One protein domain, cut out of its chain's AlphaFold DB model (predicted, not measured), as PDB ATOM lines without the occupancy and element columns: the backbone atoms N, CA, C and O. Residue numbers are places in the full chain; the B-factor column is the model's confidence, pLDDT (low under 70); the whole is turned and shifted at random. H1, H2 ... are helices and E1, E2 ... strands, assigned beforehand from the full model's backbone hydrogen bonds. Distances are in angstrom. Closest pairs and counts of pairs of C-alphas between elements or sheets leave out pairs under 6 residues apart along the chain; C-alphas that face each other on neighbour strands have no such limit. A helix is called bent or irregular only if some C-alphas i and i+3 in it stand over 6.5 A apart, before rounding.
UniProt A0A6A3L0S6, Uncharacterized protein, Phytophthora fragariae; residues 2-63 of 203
ATOM      1  N   VAL A   2     124.334 116.207 120.243       66.69
ATOM      2  CA  VAL A   2     124.122 116.936 121.520       66.69
ATOM      3  C   VAL A   2     123.745 116.002 122.681       66.69
ATOM      4  O   VAL A   2     124.444 115.998 123.681       66.69
ATOM      5  N   LYS A   3     122.741 115.126 122.511       75.44
ATOM      6  CA  LYS A   3     122.354 114.140 123.544       75.44
ATOM      7  C   LYS A   3     123.514 113.287 124.060       75.44
ATOM      8  O   LYS A   3     123.655 113.102 125.256       75.44
ATOM      9  N   TRP A   4     124.380 112.846 123.151       71.06
ATOM     10  CA  TRP A   4     125.527 112.005 123.483       71.06
ATOM     11  C   TRP A   4     126.516 112.705 124.429       71.06
ATOM     12  O   TRP A   4     127.088 112.052 125.292       71.06
ATOM     13  N   PHE A   5     126.700 114.028 124.305       64.00
ATOM     14  CA  PHE A   5     127.542 114.783 125.239       64.00
ATOM     15  C   PHE A   5     126.939 114.774 126.650       64.00
ATOM     16  O   PHE A   5     127.620 114.392 127.594       64.00
ATOM     17  N   PHE A   6     125.656 115.099 126.788       71.81
ATOM     18  CA  PHE A   6     124.976 115.139 128.090       71.81
ATOM     19  C   PHE A   6     124.773 113.753 128.727       71.81
ATOM     20  O   PHE A   6     124.665 113.641 129.939       71.81
ATOM     21  N   GLU A   7     124.771 112.679 127.933       72.75
ATOM     22  CA  GLU A   7     124.788 111.301 128.445       72.75
ATOM     23  C   GLU A   7     126.163 110.889 129.002       72.75
ATOM     24  O   GLU A   7     126.246 109.996 129.845       72.75
ATOM     25  N   ARG A   8     127.254 111.494 128.511       61.38
ATOM     26  CA  ARG A   8     128.633 111.105 128.851       61.38
ATOM     27  C   ARG A   8     129.264 111.992 129.920       61.38
ATOM     28  O   ARG A   8     130.111 111.508 130.667       61.38
ATOM     29  N   PHE A   9     128.856 113.254 129.981       61.69
ATOM     30  CA  PHE A   9     129.378 114.270 130.886       61.69
ATOM     31  C   PHE A   9     128.238 114.779 131.775       61.69
ATOM     32  O   PHE A   9     127.252 115.308 131.268       61.69
ATOM     33  N   SER A  10     128.367 114.615 133.092       66.56
ATOM     34  CA  SER A  10     127.478 115.247 134.081       66.56
ATOM     35  C   SER A  10     127.979 116.656 134.413       66.56
ATOM     36  O   SER A  10     129.141 116.949 134.153       66.56
ATOM     37  N   GLY A  11     127.197 117.529 135.040       68.56
ATOM     38  CA  GLY A  11     127.714 118.838 135.464       68.56
ATOM     39  C   GLY A  11     127.826 119.879 134.358       68.56
ATOM     40  O   GLY A  11     128.472 120.898 134.576       68.56
ATOM     41  N   LEU A  12     127.294 119.621 133.159       70.25
ATOM     42  CA  LEU A  12     127.449 120.535 132.029       70.25
ATOM     43  C   LEU A  12     126.522 121.748 132.167       70.25
ATOM     44  O   LEU A  12     125.302 121.601 132.218       70.25
ATOM     45  N   GLU A  13     127.113 122.940 132.134       77.00
ATOM     46  CA  GLU A  13     126.387 124.167 131.800       77.00
ATOM     47  C   GLU A  13     126.191 124.271 130.281       77.00
ATOM     48  O   GLU A  13     126.994 123.746 129.496       77.00
ATOM     49  N   VAL A  14     125.139 124.963 129.849       75.38
ATOM     50  CA  VAL A  14     124.919 125.295 128.436       75.38
ATOM     51  C   VAL A  14     125.410 126.720 128.156       75.38
ATOM     52  O   VAL A  14     124.740 127.677 128.538       75.38
ATOM     53  N   PRO A  15     126.511 126.910 127.401       74.12
ATOM     54  CA  PRO A  15     126.953 128.249 127.021       74.12
ATOM     55  C   PRO A  15     125.922 128.966 126.145       74.12
ATOM     56  O   PRO A  15     125.316 128.359 125.248       74.12
ATOM     57  N   SER A  16     125.786 130.281 126.329       69.00
ATOM     58  CA  SER A  16     124.812 131.099 125.594       69.00
ATOM     59  C   SER A  16     125.017 131.037 124.072       69.00
ATOM     60  O   SER A  16     124.047 131.044 123.306       69.00
ATOM     61  N   GLU A  17     126.263 130.879 123.608       70.25
ATOM     62  CA  GLU A  17     126.603 130.717 122.191       70.25
ATOM     63  C   GLU A  17     125.964 129.452 121.586       70.25
ATOM     64  O   GLU A  17     125.456 129.473 120.459       70.25
ATOM     65  N   VAL A  18     125.942 128.341 122.334       74.69
ATOM     66  CA  VAL A  18     125.364 127.063 121.885       74.69
ATOM     67  C   VAL A  18     123.853 127.205 121.708       74.69
ATOM     68  O   VAL A  18     123.311 126.807 120.670       74.69
ATOM     69  N   ALA A  19     123.184 127.831 122.680       73.94
ATOM     70  CA  ALA A  19     121.762 128.143 122.597       73.94
ATOM     71  C   ALA A  19     121.470 129.100 121.427       73.94
ATOM     72  O   ALA A  19     120.601 128.827 120.599       73.94
ATOM     73  N   THR A  20     122.256 130.169 121.276       70.88
ATOM     74  CA  THR A  20     122.083 131.174 120.215       70.88
ATOM     75  C   THR A  20     122.249 130.573 118.819       70.88
ATOM     76  O   THR A  20     121.452 130.855 117.921       70.88
ATOM     77  N   LYS A  21     123.214 129.665 118.620       75.75
ATOM     78  CA  LYS A  21     123.367 128.931 117.350       75.75
ATOM     79  C   LYS A  21     122.161 128.045 117.046       75.75
ATOM     80  O   LYS A  21     121.721 127.998 115.895       75.75
ATOM     81  N   ALA A  22     121.605 127.364 118.049       73.38
ATOM     82  CA  ALA A  22     120.401 126.553 117.873       73.38
ATOM     83  C   ALA A  22     119.163 127.417 117.558       73.38
ATOM     84  O   ALA A  22     118.382 127.048 116.675       73.38
ATOM     85  N   VAL A  23     119.024 128.589 118.195       78.06
ATOM     86  CA  VAL A  23     117.992 129.596 117.875       78.06
ATOM     87  C   VAL A  23     118.136 130.088 116.438       78.06
ATOM     88  O   VAL A  23     117.176 130.018 115.673       78.06
ATOM     89  N   GLY A  24     119.339 130.508 116.035       76.12
ATOM     90  CA  GLY A  24     119.605 131.042 114.696       76.12
ATOM     91  C   GLY A  24     119.341 130.051 113.556       76.12
ATOM     92  O   GLY A  24     119.215 130.454 112.401       76.12
ATOM     93  N   LYS A  25     119.236 128.752 113.862       87.31
ATOM     94  CA  LYS A  25     118.868 127.685 112.916       87.31
ATOM     95  C   LYS A  25     117.450 127.137 113.119       87.31
ATOM     96  O   LYS A  25     117.049 126.223 112.402       87.31
ATOM     97  N   GLY A  26     116.690 127.671 114.077       85.62
ATOM     98  CA  GLY A  26     115.320 127.243 114.373       85.62
ATOM     99  C   GLY A  26     115.217 125.827 114.952       85.62
ATOM    100  O   GLY A  26     114.196 125.160 114.794       85.62
ATOM    101  N   HIS A  27     116.266 125.320 115.606       90.25
ATOM    102  CA  HIS A  27     116.321 123.950 116.122       90.25
ATOM    103  C   HIS A  27     115.636 123.811 117.489       90.25
ATOM    104  O   HIS A  27     116.262 123.484 118.497       90.25
ATOM    105  N   LEU A  28     114.317 124.015 117.517       86.56
ATOM    106  CA  LEU A  28     113.505 123.987 118.741       86.56
ATOM    107  C   LEU A  28     113.659 122.707 119.595       86.56
ATOM    108  O   LEU A  28     113.738 122.829 120.818       86.56
ATOM    109  N   PRO A  29     113.751 121.484 119.026       87.31
ATOM    110  CA  PRO A  29     113.989 120.285 119.833       87.31
ATOM    111  C   PRO A  29     115.349 120.279 120.540       87.31
ATOM    112  O   PRO A  29     115.463 119.715 121.622       87.31
ATOM    113  N   VAL A  30     116.368 120.906 119.945       82.19
ATOM    114  CA  VAL A  30     117.697 121.028 120.559       82.19
ATOM    115  C   VAL A  30     117.644 122.020 121.713       82.19
ATOM    116  O   VAL A  30     118.172 121.720 122.772       82.19
ATOM    117  N   LEU A  31     116.951 123.148 121.548       81.75
ATOM    118  CA  LEU A  31     116.791 124.144 122.612       81.75
ATOM    119  C   LEU A  31     116.076 123.582 123.841       81.75
ATOM    120  O   LEU A  31     116.541 123.798 124.952       81.75
ATOM    121  N   ARG A  32     114.990 122.821 123.643       83.62
ATOM    122  CA  ARG A  32     114.306 122.138 124.753       83.62
ATOM    123  C   ARG A  32     115.234 121.170 125.478       83.62
ATOM    124  O   ARG A  32     115.310 121.208 126.695       83.62
ATOM    125  N   PHE A  33     115.977 120.363 124.720       86.62
ATOM    126  CA  PHE A  33     116.921 119.419 125.305       86.62
ATOM    127  C   PHE A  33     118.019 120.123 126.113       86.62
ATOM    128  O   PHE A  33     118.307 119.700 127.223       86.62
ATOM    129  N   LEU A  34     118.610 121.195 125.575       81.56
ATOM    130  CA  LEU A  34     119.637 121.971 126.273       81.56
ATOM    131  C   LEU A  34     119.091 122.575 127.570       81.56
ATOM    132  O   LEU A  34     119.711 122.407 128.608       81.56
ATOM    133  N   LEU A  35     117.908 123.198 127.523       84.06
ATOM    134  CA  LEU A  35     117.275 123.800 128.698       84.06
ATOM    135  C   LEU A  35     116.995 122.774 129.807       84.06
ATOM    136  O   LEU A  35     117.165 123.075 130.979       84.06
ATOM    137  N   GLU A  36     116.573 121.561 129.443       86.19
ATOM    138  CA  GLU A  36     116.295 120.480 130.399       86.19
ATOM    139  C   GLU A  36     117.553 119.922 131.084       86.19
ATOM    140  O   GLU A  36     117.429 119.266 132.116       86.19
ATOM    141  N   HIS A  37     118.741 120.130 130.508       82.00
ATOM    142  CA  HIS A  37     119.992 119.507 130.962       82.00
ATOM    143  C   HIS A  37     121.063 120.527 131.375       82.00
ATOM    144  O   HIS A  37     122.205 120.139 131.614       82.00
ATOM    145  N   ASP A  38     120.720 121.813 131.431       81.56
ATOM    146  CA  ASP A  38     121.634 122.875 131.832       81.56
ATOM    147  C   ASP A  38     121.748 122.941 133.358       81.56
ATOM    148  O   ASP A  38     120.866 123.461 134.043       81.56
ATOM    149  N   GLU A  39     122.849 122.422 133.903       81.38
ATOM    150  CA  GLU A  39     123.097 122.468 135.348       81.38
ATOM    151  C   GLU A  39     123.460 123.876 135.849       81.38
ATOM    152  O   GLU A  39     123.439 124.120 137.052       81.38
ATOM    153  N   GLY A  40     123.768 124.810 134.943       77.38
ATOM    154  CA  GLY A  40     124.040 126.213 135.253       77.38
ATOM    155  C   GLY A  40     122.782 127.069 135.426       77.38
ATOM    156  O   GLY A  40     122.844 128.139 136.035       77.38
ATOM    157  N   LEU A  41     121.639 126.590 134.925       80.19
ATOM    158  CA  LEU A  41     120.440 127.391 134.679       80.19
ATOM    159  C   LEU A  41     119.922 128.140 135.914       80.19
ATOM    160  O   LEU A  41     119.574 129.318 135.828       80.19
ATOM    161  N   ASP A  42     119.883 127.462 137.061       81.62
ATOM    162  CA  ASP A  42     119.279 127.984 138.293       81.62
ATOM    163  C   ASP A  42     120.257 128.794 139.162       81.62
ATOM    164  O   ASP A  42     119.882 129.321 140.216       81.62
ATOM    165  N   TYR A  43     121.522 128.914 138.751       82.62
ATOM    166  CA  TYR A  43     122.521 129.658 139.508       82.62
ATOM    167  C   TYR A  43     122.507 131.151 139.181       82.62
ATOM    168  O   TYR A  43     122.006 131.624 138.160       82.62
ATOM    169  N   ARG A  44     123.077 131.948 140.090       85.75
ATOM    170  CA  ARG A  44     123.298 133.371 139.828       85.75
ATOM    171  C   ARG A  44     124.313 133.495 138.703       85.75
ATOM    172  O   ARG A  44     125.377 132.919 138.822       85.75
ATOM    173  N   HIS A  45     124.031 134.298 137.689       81.31
ATOM    174  CA  HIS A  45     124.970 134.523 136.596       81.31
ATOM    175  C   HIS A  45     125.782 135.807 136.789       81.31
ATOM    176  O   HIS A  45     125.320 136.776 137.406       81.31
ATOM    177  N   GLU A  46     126.986 135.815 136.235       85.00
ATOM    178  CA  GLU A  46     127.848 136.977 136.083       85.00
ATOM    179  C   GLU A  46     128.219 137.189 134.615       85.00
ATOM    180  O   GLU A  46     128.165 136.277 133.796       85.00
ATOM    181  N   GLN A  47     128.539 138.434 134.278       79.75
ATOM    182  CA  GLN A  47     128.936 138.809 132.928       79.75
ATOM    183  C   GLN A  47     130.456 138.694 132.830       79.75
ATOM    184  O   GLN A  47     131.172 139.424 133.516       79.75
ATOM    185  N   VAL A  48     130.933 137.775 131.998       75.19
ATOM    186  CA  VAL A  48     132.357 137.492 131.802       75.19
ATOM    187  C   VAL A  48     132.741 137.894 130.388       75.19
ATOM    188  O   VAL A  48     132.082 137.512 129.425       75.19
ATOM    189  N   GLU A  49     133.810 138.672 130.250       71.56
ATOM    190  CA  GLU A  49     134.388 138.936 128.936       71.56
ATOM    191  C   GLU A  49     135.143 137.690 128.469       71.56
ATOM    192  O   GLU A  49     136.104 137.240 129.098       71.56
ATOM    193  N   VAL A  50     134.656 137.094 127.386       65.19
ATOM    194  CA  VAL A  50     135.230 135.908 126.766       65.19
ATOM    195  C   VAL A  50     135.973 136.353 125.520       65.19
ATOM    196  O   VAL A  50     135.375 136.847 124.565       65.19
ATOM    197  N   GLU A  51     137.288 136.154 125.525       65.00
ATOM    198  CA  GLU A  51     138.136 136.331 124.351       65.00
ATOM    199  C   GLU A  51     138.412 134.961 123.721       65.00
ATOM    200  O   GLU A  51     139.097 134.111 124.305       65.00
ATOM    201  N   LEU A  52     137.881 134.725 122.520       50.94
ATOM    202  CA  LEU A  52     138.135 133.510 121.751       50.94
ATOM    203  C   LEU A  52     138.623 133.862 120.344       50.94
ATOM    204  O   LEU A  52     137.892 134.363 119.496       50.94
ATOM    205  N   GLU A  53     139.889 133.525 120.092       63.38
ATOM    206  CA  GLU A  53     140.605 133.793 118.839       63.38
ATOM    207  C   GLU A  53     140.669 135.288 118.481       63.38
ATOM    208  O   GLU A  53     141.565 135.978 118.961       63.38
ATOM    209  N   ALA A  54     139.778 135.757 117.606       47.72
ATOM    210  CA  ALA A  54     139.752 137.121 117.073       47.72
ATOM    211  C   ALA A  54     138.512 137.922 117.507       47.72
ATOM    212  O   ALA A  54     138.417 139.097 117.159       47.72
ATOM    213  N   ASP A  55     137.600 137.303 118.262       42.19
ATOM    214  CA  ASP A  55     136.366 137.924 118.732       42.19
ATOM    215  C   ASP A  55     136.361 137.985 120.267       42.19
ATOM    216  O   ASP A  55     136.749 137.026 120.944       42.19
ATOM    217  N   SER A  56     135.906 139.116 120.812       68.69
ATOM    218  CA  SER A  56     135.528 139.236 122.220       68.69
ATOM    219  C   SER A  56     134.028 139.468 122.331       68.69
ATOM    220  O   SER A  56     133.426 140.213 121.549       68.69
ATOM    221  N   TRP A  57     133.400 138.804 123.294       74.19
ATOM    222  CA  TRP A  57     132.012 139.054 123.654       74.19
ATOM    223  C   TRP A  57     131.828 138.923 125.158       74.19
ATOM    224  O   TRP A  57     132.622 138.296 125.854       74.19
ATOM    225  N   THR A  58     130.759 139.521 125.670       74.31
ATOM    226  CA  THR A  58     130.344 139.318 127.055       74.31
ATOM    227  C   THR A  58     129.395 138.129 127.109       74.31
ATOM    228  O   THR A  58     128.366 138.136 126.431       74.31
ATOM    229  N   ASP A  59     129.756 137.107 127.878       73.31
ATOM    230  CA  ASP A  59     128.933 135.924 128.103       73.31
ATOM    231  C   ASP A  59     128.338 135.934 129.517       73.31
ATOM    232  O   ASP A  59     128.940 136.446 130.462       73.31
ATOM    233  N   SER A  60     127.145 135.361 129.657       75.38
ATOM    234  CA  SER A  60     126.460 135.203 130.939       75.38
ATOM    235  C   SER A  60     126.805 133.829 131.498       75.38
ATOM    236  O   SER A  60     126.242 132.832 131.054       75.38
ATOM    237  N   VAL A  61     127.709 133.780 132.472       75.38
ATOM    238  CA  VAL A  61     128.249 132.537 133.045       75.38
ATOM    239  C   VAL A  61     127.679 132.325 134.451       75.38
ATOM    240  O   VAL A  61     127.645 133.278 135.236       75.38
ATOM    241  N   PRO A  62     127.206 131.123 134.810       75.44
ATOM    242  CA  PRO A  62     126.712 130.840 136.152       75.44
ATOM    243  C   PRO A  62     127.845 130.819 137.192       75.44
ATOM    244  O   PRO A  62     128.923 130.258 137.003       75.44
ATOM    245  N   VAL A  63     127.577 131.410 138.352       78.38
ATOM    246  CA  VAL A  63     128.434 131.369 139.537       78.38
ATOM    247  C   VAL A  63     128.171 130.054 140.259       78.38
ATOM    248  O   VAL A  63     127.257 129.941 141.084       78.38
TER     249      VAL A  63
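Overview. This is residues 2 to 63 of the 203 residues of an uncharacterized protein of Phytophthora fragariae (UniProt A0A6A3L0S6). A bent two-stranded hairpin, E1 and E2, lies to one side of a small group of three helices. In that group H2 and H3 make a helical hairpin, side by side and running opposite ways, while the short H1 is set loosely beside H3, away from H2. The printed part has 62 residues with three named helices and then two named strands along the chain, H1 H2 H3 E1 E2; the one sheet has the order E1 - E2 and is antiparallel, and the class is mixed, helices and strands. The whole is only just compact, close to loose, with a radius of gyration of the C-alphas of 12.4 A, and the C-alphas span 29 by 27 by 19 A along their three main axes.

Arrangement. The sheet is a hairpin of E1, residues 45 to 52, and E2, residues 55 to 62, antiparallel neighbours with 151 degrees between their N-to-C directions. Their C-alphas face each other along the whole length, from 45 and 62, 4.1 A apart, to 52 and 55, 5.6 A apart. Among the backbone pairs within hydrogen-bond range are N 46 and O 61 at 2.8 A and N 57 and O 50 at 3.1 A. E1 bends by 51 degrees at residue 49. Toward the helices, the closest C-alphas of E2 and H2, residues 16 to 24, are those of Asp 59 and Ser 16, 6.8 A apart, and 2 pairs of C-alphas of these two elements are within 8 A. H2 and E1 are apart. H2 touches H3, residues 28 to 37, with 6 pairs of C-alphas within 8 A; the closest are those of Ala 19 and Leu 31, 6.4 A apart. These two helices form a helical hairpin, running opposite ways at a shallow tilt of 21 degrees. H3 and E2 are apart. H3 only just touches H1, residues 2 to 8, with 3 pairs of C-alphas within 8 A, the closest being those of His 37 and Phe 6, 7.2 A apart. H1 and H3 run the same way at a shallow tilt of 22 degrees. H1 is apart from H2, from E1 and from E2. In H1, H2 and H3 every O i to N i+4 pair is within hydrogen-bond range.

Along the chain. E1 runs from His 45 to Leu 52, 19.9 A from first to last C-alpha, and begins with C-alpha 45 at (124.970, 134.523, 136.596). E2 runs from Asp 55 to Pro 62 over 21.1 A and ends with C-alpha 62 at (126.712, 130.840, 136.152). H3, the longest helix with 10 residues, runs from Leu 28 to His 37 over 14.5 A. H2 runs from Ser 16 to Gly 24 over 12.1 A. H1 runs from Val 2 to Arg 8 over 10.4 A, and its C-alpha 2 is at (124.122, 116.936, 121.520).

Size, cuts and confidence. The two C-alphas farthest apart are those of Glu 7 and Ala 54, at 31.9 A, and the first and last printed C-alphas, of Val 2 and Val 63, are 23.5 A apart. The printed part has no cut and covers residues 2 to 63 of a full chain of 203 residues. The links H2 to H3 and E1 to E2 are tight, those from H1 to H2 and from H3 to E1 are short, and no link is long. The mean pLDDT of the printed part is 74.8. It is under 70 at 14 residues: residue 2, residue 5, residues 8 to 11, residue 16 and residues 50 to 56.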